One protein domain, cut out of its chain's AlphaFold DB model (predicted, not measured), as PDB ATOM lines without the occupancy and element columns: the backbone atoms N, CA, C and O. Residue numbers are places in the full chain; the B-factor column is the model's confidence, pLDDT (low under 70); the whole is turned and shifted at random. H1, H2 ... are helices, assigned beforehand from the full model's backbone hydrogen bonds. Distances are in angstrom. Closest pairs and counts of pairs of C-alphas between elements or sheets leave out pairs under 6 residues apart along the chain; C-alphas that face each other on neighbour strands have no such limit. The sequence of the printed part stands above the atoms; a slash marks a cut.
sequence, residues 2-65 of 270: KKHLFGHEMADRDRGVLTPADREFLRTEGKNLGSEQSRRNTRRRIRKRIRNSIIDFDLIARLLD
ATOM      1  N   LYS A   2      32.066  -7.666  34.277       37.75
ATOM      2  CA  LYS A   2      32.983  -6.998  33.290       37.75
ATOM      3  C   LYS A   2      32.482  -6.998  31.817       37.75
ATOM      4  O   LYS A   2      33.273  -7.110  30.885       37.75
ATOM      5  N   LYS A   3      31.166  -6.984  31.573       37.34
ATOM      6  CA  LYS A   3      30.581  -7.269  30.249       37.34
ATOM      7  C   LYS A   3      30.646  -6.122  29.240       37.34
ATOM      8  O   LYS A   3      30.490  -6.408  28.059       37.34
ATOM      9  N   HIS A   4      30.908  -4.894  29.677       36.19
ATOM     10  CA  HIS A   4      30.953  -3.721  28.795       36.19
ATOM     11  C   HIS A   4      32.368  -3.196  28.510       36.19
ATOM     12  O   HIS A   4      32.520  -2.297  27.702       36.19
ATOM     13  N   LEU A   5      33.406  -3.799  29.102       42.62
ATOM     14  CA  LEU A   5      34.801  -3.341  28.989       42.62
ATOM     15  C   LEU A   5      35.532  -3.804  27.719       42.62
ATOM     16  O   LEU A   5      36.681  -3.439  27.505       42.62
ATOM     17  N   PHE A   6      34.908  -4.643  26.891       48.66
ATOM     18  CA  PHE A   6      35.559  -5.209  25.714       48.66
ATOM     19  C   PHE A   6      34.624  -5.081  24.517       48.66
ATOM     20  O   PHE A   6      33.661  -5.844  24.412       48.66
ATOM     21  N   GLY A   7      34.916  -4.117  23.640       51.00
ATOM     22  CA  GLY A   7      34.210  -3.911  22.379       51.00
ATOM     23  C   GLY A   7      34.083  -5.197  21.553       51.00
ATOM     24  O   GLY A   7      34.810  -6.180  21.753       51.00
ATOM     25  N   HIS A   8      33.128  -5.195  20.619       50.16
ATOM     26  CA  HIS A   8      32.789  -6.338  19.758       50.16
ATOM     27  C   HIS A   8      34.023  -6.930  19.039       50.16
ATOM     28  O   HIS A   8      34.111  -8.133  18.807       50.16
ATOM     29  N   GLU A   9      35.046  -6.116  18.805       57.62
ATOM     30  CA  GLU A   9      36.286  -6.458  18.102       57.62
ATOM     31  C   GLU A   9      37.189  -7.439  18.861       57.62
ATOM     32  O   GLU A   9      37.749  -8.367  18.271       57.62
ATOM     33  N   MET A  10      37.239  -7.376  20.200       59.28
ATOM     34  CA  MET A  10      37.948  -8.402  20.978       59.28
ATOM     35  C   MET A  10      37.308  -9.794  20.817       59.28
ATOM     36  O   MET A  10      37.925 -10.823  21.129       59.28
ATOM     37  N   ALA A  11      36.036  -9.865  20.402       60.66
ATOM     38  CA  ALA A  11      35.290 -11.108  20.213       60.66
ATOM     39  C   ALA A  11      35.543 -11.777  18.872       60.66
ATOM     40  O   ALA A  11      35.650 -13.005  18.845       60.66
ATOM     41  N   ASP A  12      35.668 -10.979  17.818       68.88
ATOM     42  CA  ASP A  12      35.660 -11.469  16.442       68.88
ATOM     43  C   ASP A  12      37.056 -11.658  15.840       68.88
ATOM     44  O   ASP A  12      37.179 -12.229  14.763       68.88
ATOM     45  N   ARG A  13      38.127 -11.321  16.573       81.25
ATOM     46  CA  ARG A  13      39.498 -11.645  16.143       81.25
ATOM     47  C   ARG A  13      39.792 -13.147  16.072       81.25
ATOM     48  O   ARG A  13      39.199 -13.949  16.812       81.25
ATOM     49  N   ASP A  14      40.806 -13.494  15.285       83.31
ATOM     50  CA  ASP A  14      41.345 -14.845  15.168       83.31
ATOM     51  C   ASP A  14      41.844 -15.430  16.498       83.31
ATOM     52  O   ASP A  14      41.955 -14.766  17.541       83.31
ATOM     53  N   ARG A  15      42.093 -16.745  16.488       89.38
ATOM     54  CA  ARG A  15      42.574 -17.459  17.675       89.38
ATOM     55  C   ARG A  15      43.958 -16.923  18.070       89.38
ATOM     56  O   ARG A  15      44.890 -16.961  17.280       89.38
ATOM     57  N   GLY A  16      44.091 -16.496  19.321       90.88
ATOM     58  CA  GLY A  16      45.396 -16.306  19.960       90.88
ATOM     59  C   GLY A  16      45.619 -17.411  20.985       90.88
ATOM     60  O   GLY A  16      45.270 -18.572  20.751       90.88
ATOM     61  N   VAL A  17      46.060 -17.021  22.186       93.69
ATOM     62  CA  VAL A  17      46.036 -17.907  23.360       93.69
ATOM     63  C   VAL A  17      44.628 -18.476  23.548       93.69
ATOM     64  O   VAL A  17      44.440 -19.683  23.547       93.69
ATOM     65  N   LEU A  18      43.580 -17.659  23.629       94.12
ATOM     66  CA  LEU A  18      42.211 -18.163  23.809       94.12
ATOM     67  C   LEU A  18      41.540 -18.515  22.471       94.12
ATOM     68  O   LEU A  18      41.656 -17.770  21.498       94.12
ATOM     69  N   THR A  19      40.791 -19.628  22.420       93.19
ATOM     70  CA  THR A  19      39.880 -19.882  21.284       93.19
ATOM     71  C   THR A  19      38.664 -18.944  21.329       93.19
ATOM     72  O   THR A  19      38.358 -18.394  22.392       93.19
ATOM     73  N   PRO A  20      37.897 -18.809  20.227       91.62
ATOM     74  CA  PRO A  20      36.587 -18.154  20.266       91.62
ATOM     75  C   PRO A  20      35.669 -18.718  21.365       91.62
ATOM     76  O   PRO A  20      35.110 -17.962  22.156       91.62
ATOM     77  N   ALA A  21      35.614 -20.047  21.507       91.25
ATOM     78  CA  ALA A  21      34.813 -20.709  22.538       91.25
ATOM     79  C   ALA A  21      35.305 -20.417  23.970       91.25
ATOM     80  O   ALA A  21      34.500 -20.335  24.896       91.25
ATOM     81  N   ASP A  22      36.616 -20.244  24.171       94.62
ATOM     82  CA  ASP A  22      37.178 -19.844  25.468       94.62
ATOM     83  C   ASP A  22      36.775 -18.420  25.837       94.62
ATOM     84  O   ASP A  22      36.368 -18.169  26.972       94.62
ATOM     85  N   ARG A  23      36.833 -17.498  24.870       92.44
ATOM     86  CA  ARG A  23      36.395 -16.109  25.050       92.44
ATOM     87  C   ARG A  23      34.903 -16.041  25.368       92.44
ATOM     88  O   ARG A  23      34.512 -15.381  26.329       92.44
ATOM     89  N   GLU A  24      34.074 -16.772  24.627       90.44
ATOM     90  CA  GLU A  24      32.634 -16.859  24.887       90.44
ATOM     91  C   GLU A  24      32.336 -17.450  26.275       90.44
ATOM     92  O   GLU A  24      31.514 -16.919  27.028       90.44
ATOM     93  N   PHE A  25      33.049 -18.514  26.659       93.12
ATOM     94  CA  PHE A  25      32.942 -19.101  27.990       93.12
ATOM     95  C   PHE A  25      33.261 -18.080  29.092       93.12
ATOM     96  O   PHE A  25      32.513 -17.987  30.065       93.12
ATOM     97  N   LEU A  26      34.340 -17.301  28.953       91.44
ATOM     98  CA  LEU A  26      34.715 -16.285  29.942       91.44
ATOM     99  C   LEU A  26      33.681 -15.152  30.015       91.44
ATOM    100  O   LEU A  26      33.253 -14.802  31.113       91.44
ATOM    101  N   ARG A  27      33.202 -14.643  28.872       87.00
ATOM    102  CA  ARG A  27      32.188 -13.569  28.817       87.00
ATOM    103  C   ARG A  27      30.844 -13.958  29.413       87.00
ATOM    104  O   ARG A  27      30.144 -13.131  29.995       87.00
ATOM    105  N   THR A  28      30.448 -15.209  29.224       88.25
ATOM    106  CA  THR A  28      29.176 -15.725  29.738       88.25
ATOM    107  C   THR A  28      29.311 -16.312  31.138       88.25
ATOM    108  O   THR A  28      28.324 -16.812  31.671       88.25
ATOM    109  N   GLU A  29      30.505 -16.286  31.740       86.56
ATOM    110  CA  GLU A  29      30.815 -16.944  33.020       86.56
ATOM    111  C   GLU A  29      30.507 -18.457  32.998       86.56
ATOM    112  O   GLU A  29      30.232 -19.092  34.020       86.56
ATOM    113  N   GLY A  30      30.533 -19.056  31.806       83.94
ATOM    114  CA  GLY A  30      30.168 -20.443  31.553       83.94
ATOM    115  C   GLY A  30      28.667 -20.724  31.541       83.94
ATOM    116  O   GLY A  30      28.287 -21.898  31.512       83.94
ATOM    117  N   LYS A  31      27.804 -19.694  31.555       85.81
ATOM    118  CA  LYS A  31      26.339 -19.843  31.429       85.81
ATOM    119  C   LYS A  31      25.938 -20.489  30.098       85.81
ATOM    120  O   LYS A  31      24.902 -21.141  30.050       85.81
ATOM    121  N   ASN A  32      26.782 -20.393  29.068       85.25
ATOM    122  CA  ASN A  32      26.603 -21.078  27.785       85.25
ATOM    123  C   ASN A  32      26.790 -22.609  27.855       85.25
ATOM    124  O   ASN A  32      26.379 -23.324  26.946       85.25
ATOM    125  N   LEU A  33      27.372 -23.141  28.937       87.25
ATOM    126  CA  LEU A  33      27.521 -24.582  29.143       87.25
ATOM    127  C   LEU A  33      26.435 -25.129  30.076       87.25
ATOM    128  O   LEU A  33      26.232 -24.620  31.184       87.25
ATOM    129  N   GLY A  34      25.799 -26.225  29.648       80.38
ATOM    130  CA  GLY A  34      24.684 -26.864  30.356       80.38
ATOM    131  C   GLY A  34      25.062 -27.745  31.554       80.38
ATOM    132  O   GLY A  34      24.185 -28.088  32.337       80.38
ATOM    133  N   SER A  35      26.339 -28.109  31.736       92.44
ATOM    134  CA  SER A  35      26.776 -28.950  32.864       92.44
ATOM    135  C   SER A  35      27.952 -28.351  33.631       92.44
ATOM    136  O   SER A  35      28.867 -27.748  33.061       92.44
ATOM    137  N   GLU A  36      27.963 -28.563  34.949       92.12
ATOM    138  CA  GLU A  36      29.045 -28.103  35.821       92.12
ATOM    139  C   GLU A  36      30.385 -28.773  35.475       92.12
ATOM    140  O   GLU A  36      31.433 -28.124  35.473       92.12
ATOM    141  N   GLN A  37      30.356 -30.053  35.097       93.94
ATOM    142  CA  GLN A  37      31.545 -30.785  34.665       93.94
ATOM    143  C   GLN A  37      32.175 -30.152  33.415       93.94
ATOM    144  O   GLN A  37      33.391 -29.955  33.379       93.94
ATOM    145  N   SER A  38      31.367 -29.749  32.428       92.69
ATOM    146  CA  SER A  38      31.861 -29.044  31.239       92.69
ATOM    147  C   SER A  38      32.474 -27.687  31.589       92.69
ATOM    148  O   SER A  38      33.521 -27.327  31.043       92.69
ATOM    149  N   ARG A  39      31.894 -26.957  32.552       94.75
ATOM    150  CA  ARG A  39      32.463 -25.694  33.056       94.75
ATOM    151  C   ARG A  39      33.813 -25.915  33.737       94.75
ATOM    152  O   ARG A  39      34.769 -25.201  33.440       94.75
ATOM    153  N   ARG A  40      33.930 -26.925  34.606       94.00
ATOM    154  CA  ARG A  40      35.189 -27.276  35.290       94.00
ATOM    155  C   ARG A  40      36.279 -27.683  34.297       94.00
ATOM    156  O   ARG A  40      37.403 -27.186  34.388       94.00
ATOM    157  N   ASN A  41      35.938 -28.526  33.324       95.69
ATOM    158  CA  ASN A  41      36.861 -28.956  32.272       95.69
ATOM    159  C   ASN A  41      37.345 -27.772  31.428       95.69
ATOM    160  O   ASN A  41      38.543 -27.648  31.174       95.69
ATOM    161  N   THR A  42      36.438 -26.866  31.060       96.75
ATOM    162  CA  THR A  42      36.774 -25.660  30.293       96.75
ATOM    163  C   THR A  42      37.699 -24.735  31.082       96.75
ATOM    164  O   THR A  42      38.755 -24.369  30.573       96.75
ATOM    165  N   ARG A  43      37.405 -24.461  32.361       96.56
ATOM    166  CA  ARG A  43      38.302 -23.683  33.238       96.56
ATOM    167  C   ARG A  43      39.694 -24.303  33.335       96.56
ATOM    168  O   ARG A  43      40.692 -23.596  33.224       96.56
ATOM    169  N   ARG A  44      39.780 -25.627  33.524       97.38
ATOM    170  CA  ARG A  44      41.067 -26.340  33.587       97.38
ATOM    171  C   ARG A  44      41.847 -26.199  32.279       97.38
ATOM    172  O   ARG A  44      43.053 -25.970  32.321       97.38
ATOM    173  N   ARG A  45      41.168 -26.325  31.137       97.31
ATOM    174  CA  ARG A  45      41.768 -26.196  29.806       97.31
ATOM    175  C   ARG A  45      42.290 -24.782  29.550       97.31
ATOM    176  O   ARG A  45      43.428 -24.659  29.112       97.31
ATOM    177  N   ILE A  46      41.506 -23.752  29.876       97.56
ATOM    178  CA  ILE A  46      41.914 -22.343  29.756       97.56
ATOM    179  C   ILE A  46      43.164 -22.078  30.599       97.56
ATOM    180  O   ILE A  46      44.167 -21.621  30.061       97.56
ATOM    181  N   ARG A  47      43.164 -22.461  31.886       97.12
ATOM    182  CA  ARG A  47      44.337 -22.283  32.764       97.12
ATOM    183  C   ARG A  47      45.588 -22.975  32.232       97.12
ATOM    184  O   ARG A  47      46.657 -22.379  32.231       97.12
ATOM    185  N   LYS A  48      45.460 -24.230  31.782       97.50
ATOM    186  CA  LYS A  48      46.596 -24.975  31.219       97.50
ATOM    187  C   LYS A  48      47.165 -24.260  29.997       97.50
ATOM    188  O   LYS A  48      48.376 -24.208  29.838       97.50
ATOM    189  N   ARG A  49      46.293 -23.719  29.146       97.06
ATOM    190  CA  ARG A  49      46.724 -23.020  27.947       97.06
ATOM    191  C   ARG A  49      47.444 -21.718  28.269       97.06
ATOM    192  O   ARG A  49      48.534 -21.536  27.764       97.06
ATOM    193  N   ILE A  50      46.879 -20.887  29.148       96.81
ATOM    194  CA  ILE A  50      47.528 -19.647  29.599       96.81
ATOM    195  C   ILE A  50      48.916 -19.958  30.168       96.81
ATOM    196  O   ILE A  50      49.888 -19.340  29.760       96.81
ATOM    197  N   ARG A  51      49.026 -20.973  31.039       95.75
ATOM    198  CA  ARG A  51      50.316 -21.378  31.616       95.75
ATOM    199  C   ARG A  51      51.339 -21.767  30.551       95.75
ATOM    200  O   ARG A  51      52.477 -21.337  30.634       95.75
ATOM    201  N   ASN A  52      50.937 -22.581  29.577       97.44
ATOM    202  CA  ASN A  52      51.834 -22.986  28.499       97.44
ATOM    203  C   ASN A  52      52.228 -21.791  27.621       97.44
ATOM    204  O   ASN A  52      53.402 -21.640  27.336       97.44
ATOM    205  N   SER A  53      51.287 -20.909  27.280       96.44
ATOM    206  CA  SER A  53      51.582 -19.722  26.472       96.44
ATOM    207  C   SER A  53      52.529 -18.745  27.168       96.44
ATOM    208  O   SER A  53      53.344 -18.137  26.495       96.44
ATOM    209  N   ILE A  54      52.465 -18.618  28.498       95.56
ATOM    210  CA  ILE A  54      53.449 -17.834  29.264       95.56
ATOM    211  C   ILE A  54      54.850 -18.445  29.139       95.56
ATOM    212  O   ILE A  54      55.817 -17.714  28.985       95.56
ATOM    213  N   ILE A  55      54.962 -19.776  29.174       95.69
ATOM    214  CA  ILE A  55      56.247 -20.472  28.995       95.69
ATOM    215  C   ILE A  55      56.765 -20.297  27.563       95.69
ATOM    216  O   ILE A  55      57.961 -20.115  27.370       95.69
ATOM    217  N   ASP A  56      55.875 -20.309  26.568       97.44
ATOM    218  CA  ASP A  56      56.254 -20.130  25.164       97.44
ATOM    219  C   ASP A  56      56.915 -18.758  24.906       97.44
ATOM    220  O   ASP A  56      57.715 -18.651  23.981       97.44
ATOM    221  N   PHE A  57      56.661 -17.730  25.732       95.38
ATOM    222  CA  PHE A  57      57.344 -16.435  25.600       95.38
ATOM    223  C   PHE A  57      58.859 -16.513  25.816       95.38
ATOM    224  O   PHE A  57      59.568 -15.706  25.227       95.38
ATOM    225  N   ASP A  58      59.374 -17.490  26.570       93.38
ATOM    226  CA  ASP A  58      60.824 -17.721  26.668       93.38
ATOM    227  C   ASP A  58      61.412 -18.153  25.315       93.38
ATOM    228  O   ASP A  58      62.494 -17.720  24.930       93.38
ATOM    229  N   LEU A  59      60.664 -18.955  24.550       94.31
ATOM    230  CA  LEU A  59      61.057 -19.341  23.196       94.31
ATOM    231  C   LEU A  59      60.929 -18.162  22.233       94.31
ATOM    232  O   LEU A  59      61.831 -17.943  21.435       94.31
ATOM    233  N   ILE A  60      59.832 -17.402  22.316       94.25
ATOM    234  CA  ILE A  60      59.605 -16.230  21.459       94.25
ATOM    235  C   ILE A  60      60.712 -15.196  21.680       94.25
ATOM    236  O   ILE A  60      61.306 -14.742  20.714       94.25
ATOM    237  N   ALA A  61      61.037 -14.871  22.932       91.38
ATOM    238  CA  ALA A  61      62.032 -13.852  23.253       91.38
ATOM    239  C   ALA A  61      63.451 -14.212  22.783       91.38
ATOM    240  O   ALA A  61      64.215 -13.315  22.455       91.38
ATOM    241  N   ARG A  62      63.800 -15.506  22.757       89.38
ATOM    242  CA  ARG A  62      65.157 -15.975  22.425       89.38
ATOM    243  C   ARG A  62      65.343 -16.416  20.977       89.38
ATOM    244  O   ARG A  62      66.478 -16.531  20.532       89.38
ATOM    245  N   LEU A  63      64.266 -16.827  20.304       93.44
ATOM    246  CA  LEU A  63      64.352 -17.531  19.018       93.44
ATOM    247  C   LEU A  63      63.590 -16.844  17.885       93.44
ATOM    248  O   LEU A  63      63.817 -17.219  16.737       93.44
ATOM    249  N   LEU A  64      62.673 -15.919  18.184       93.62
ATOM    250  CA  LEU A  64      62.061 -15.095  17.145       93.62
ATOM    251  C   LEU A  64      63.092 -14.054  16.709       93.62
ATOM    252  O   LEU A  64      63.668 -13.376  17.558       93.62
ATOM    253  N   ASP A  65      63.347 -13.965  15.409       92.31
ATOM    254  CA  ASP A  65      64.269 -12.981  14.860       92.31
ATOM    255  C   ASP A  65      63.729 -11.554  15.008       92.31
ATOM    256  O   ASP A  65      62.535 -11.326  15.215       92.31
TER     257      ASP A  65
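Overview. This is residues 2 to 65 of the 270 residues of an uncharacterized protein of Halorubrum sp. C3 (UniProt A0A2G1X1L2). One long helix, H3, makes the longest axis, and the earlier part of the chain folds over one side of its first half as a loose arm, with the short helix H2 nearer to H3 and the tiny H1 beyond it. The far end of H3 sticks out, and residues 55 to 65 stand free of the rest. The printed part has 64 residues with three named helices in the order H1, H2, H3 and no named strand; the class is all helix. The whole is loose, with a radius of gyration of the C-alphas of 14.1 A, and elongated, spanning 43 by 28 by 18 A.

Arrangement. H3, residues 36 to 63, has a kink of 26 degrees near residue 55. H2, residues 20 to 27, only just touches H3, with 3 pairs of C-alphas within 8 A; of H3, residues 42 to 46 alone take part. Their closest C-alphas, those of Asp 22 and Ile 46, are 6.9 A apart. The two helices run opposite ways at a steep tilt of 65 degrees. H1, residues 9 to 12, touches H2, the closest C-alphas being those of Ala 11 and Arg 23 at 7.0 A. H1 and H3 are apart. Every O i to N i+4 pair is within hydrogen-bond range in H2, and 22 of 24 are in H3; H1 is too short for such a pair.

Along the chain. H3 runs 40.5 A from C-alpha 36 at (29.045, -28.103, 35.821) to C-alpha 63 at (64.352, -17.531, 19.018). H2 measures 10.7 A and H1 5.3 A, beginning at C-alpha 9 at (36.286, -6.458, 18.102).

Size, cuts and confidence. The two C-alphas farthest apart, those of Gly 34 and Asp 65, are 44.7 A apart. The printed part has no cut, and both links, H1 to H2 and H2 to H3, are short. Mean pLDDT of the printed part is 85.2, with residues 2 to 12 under 70.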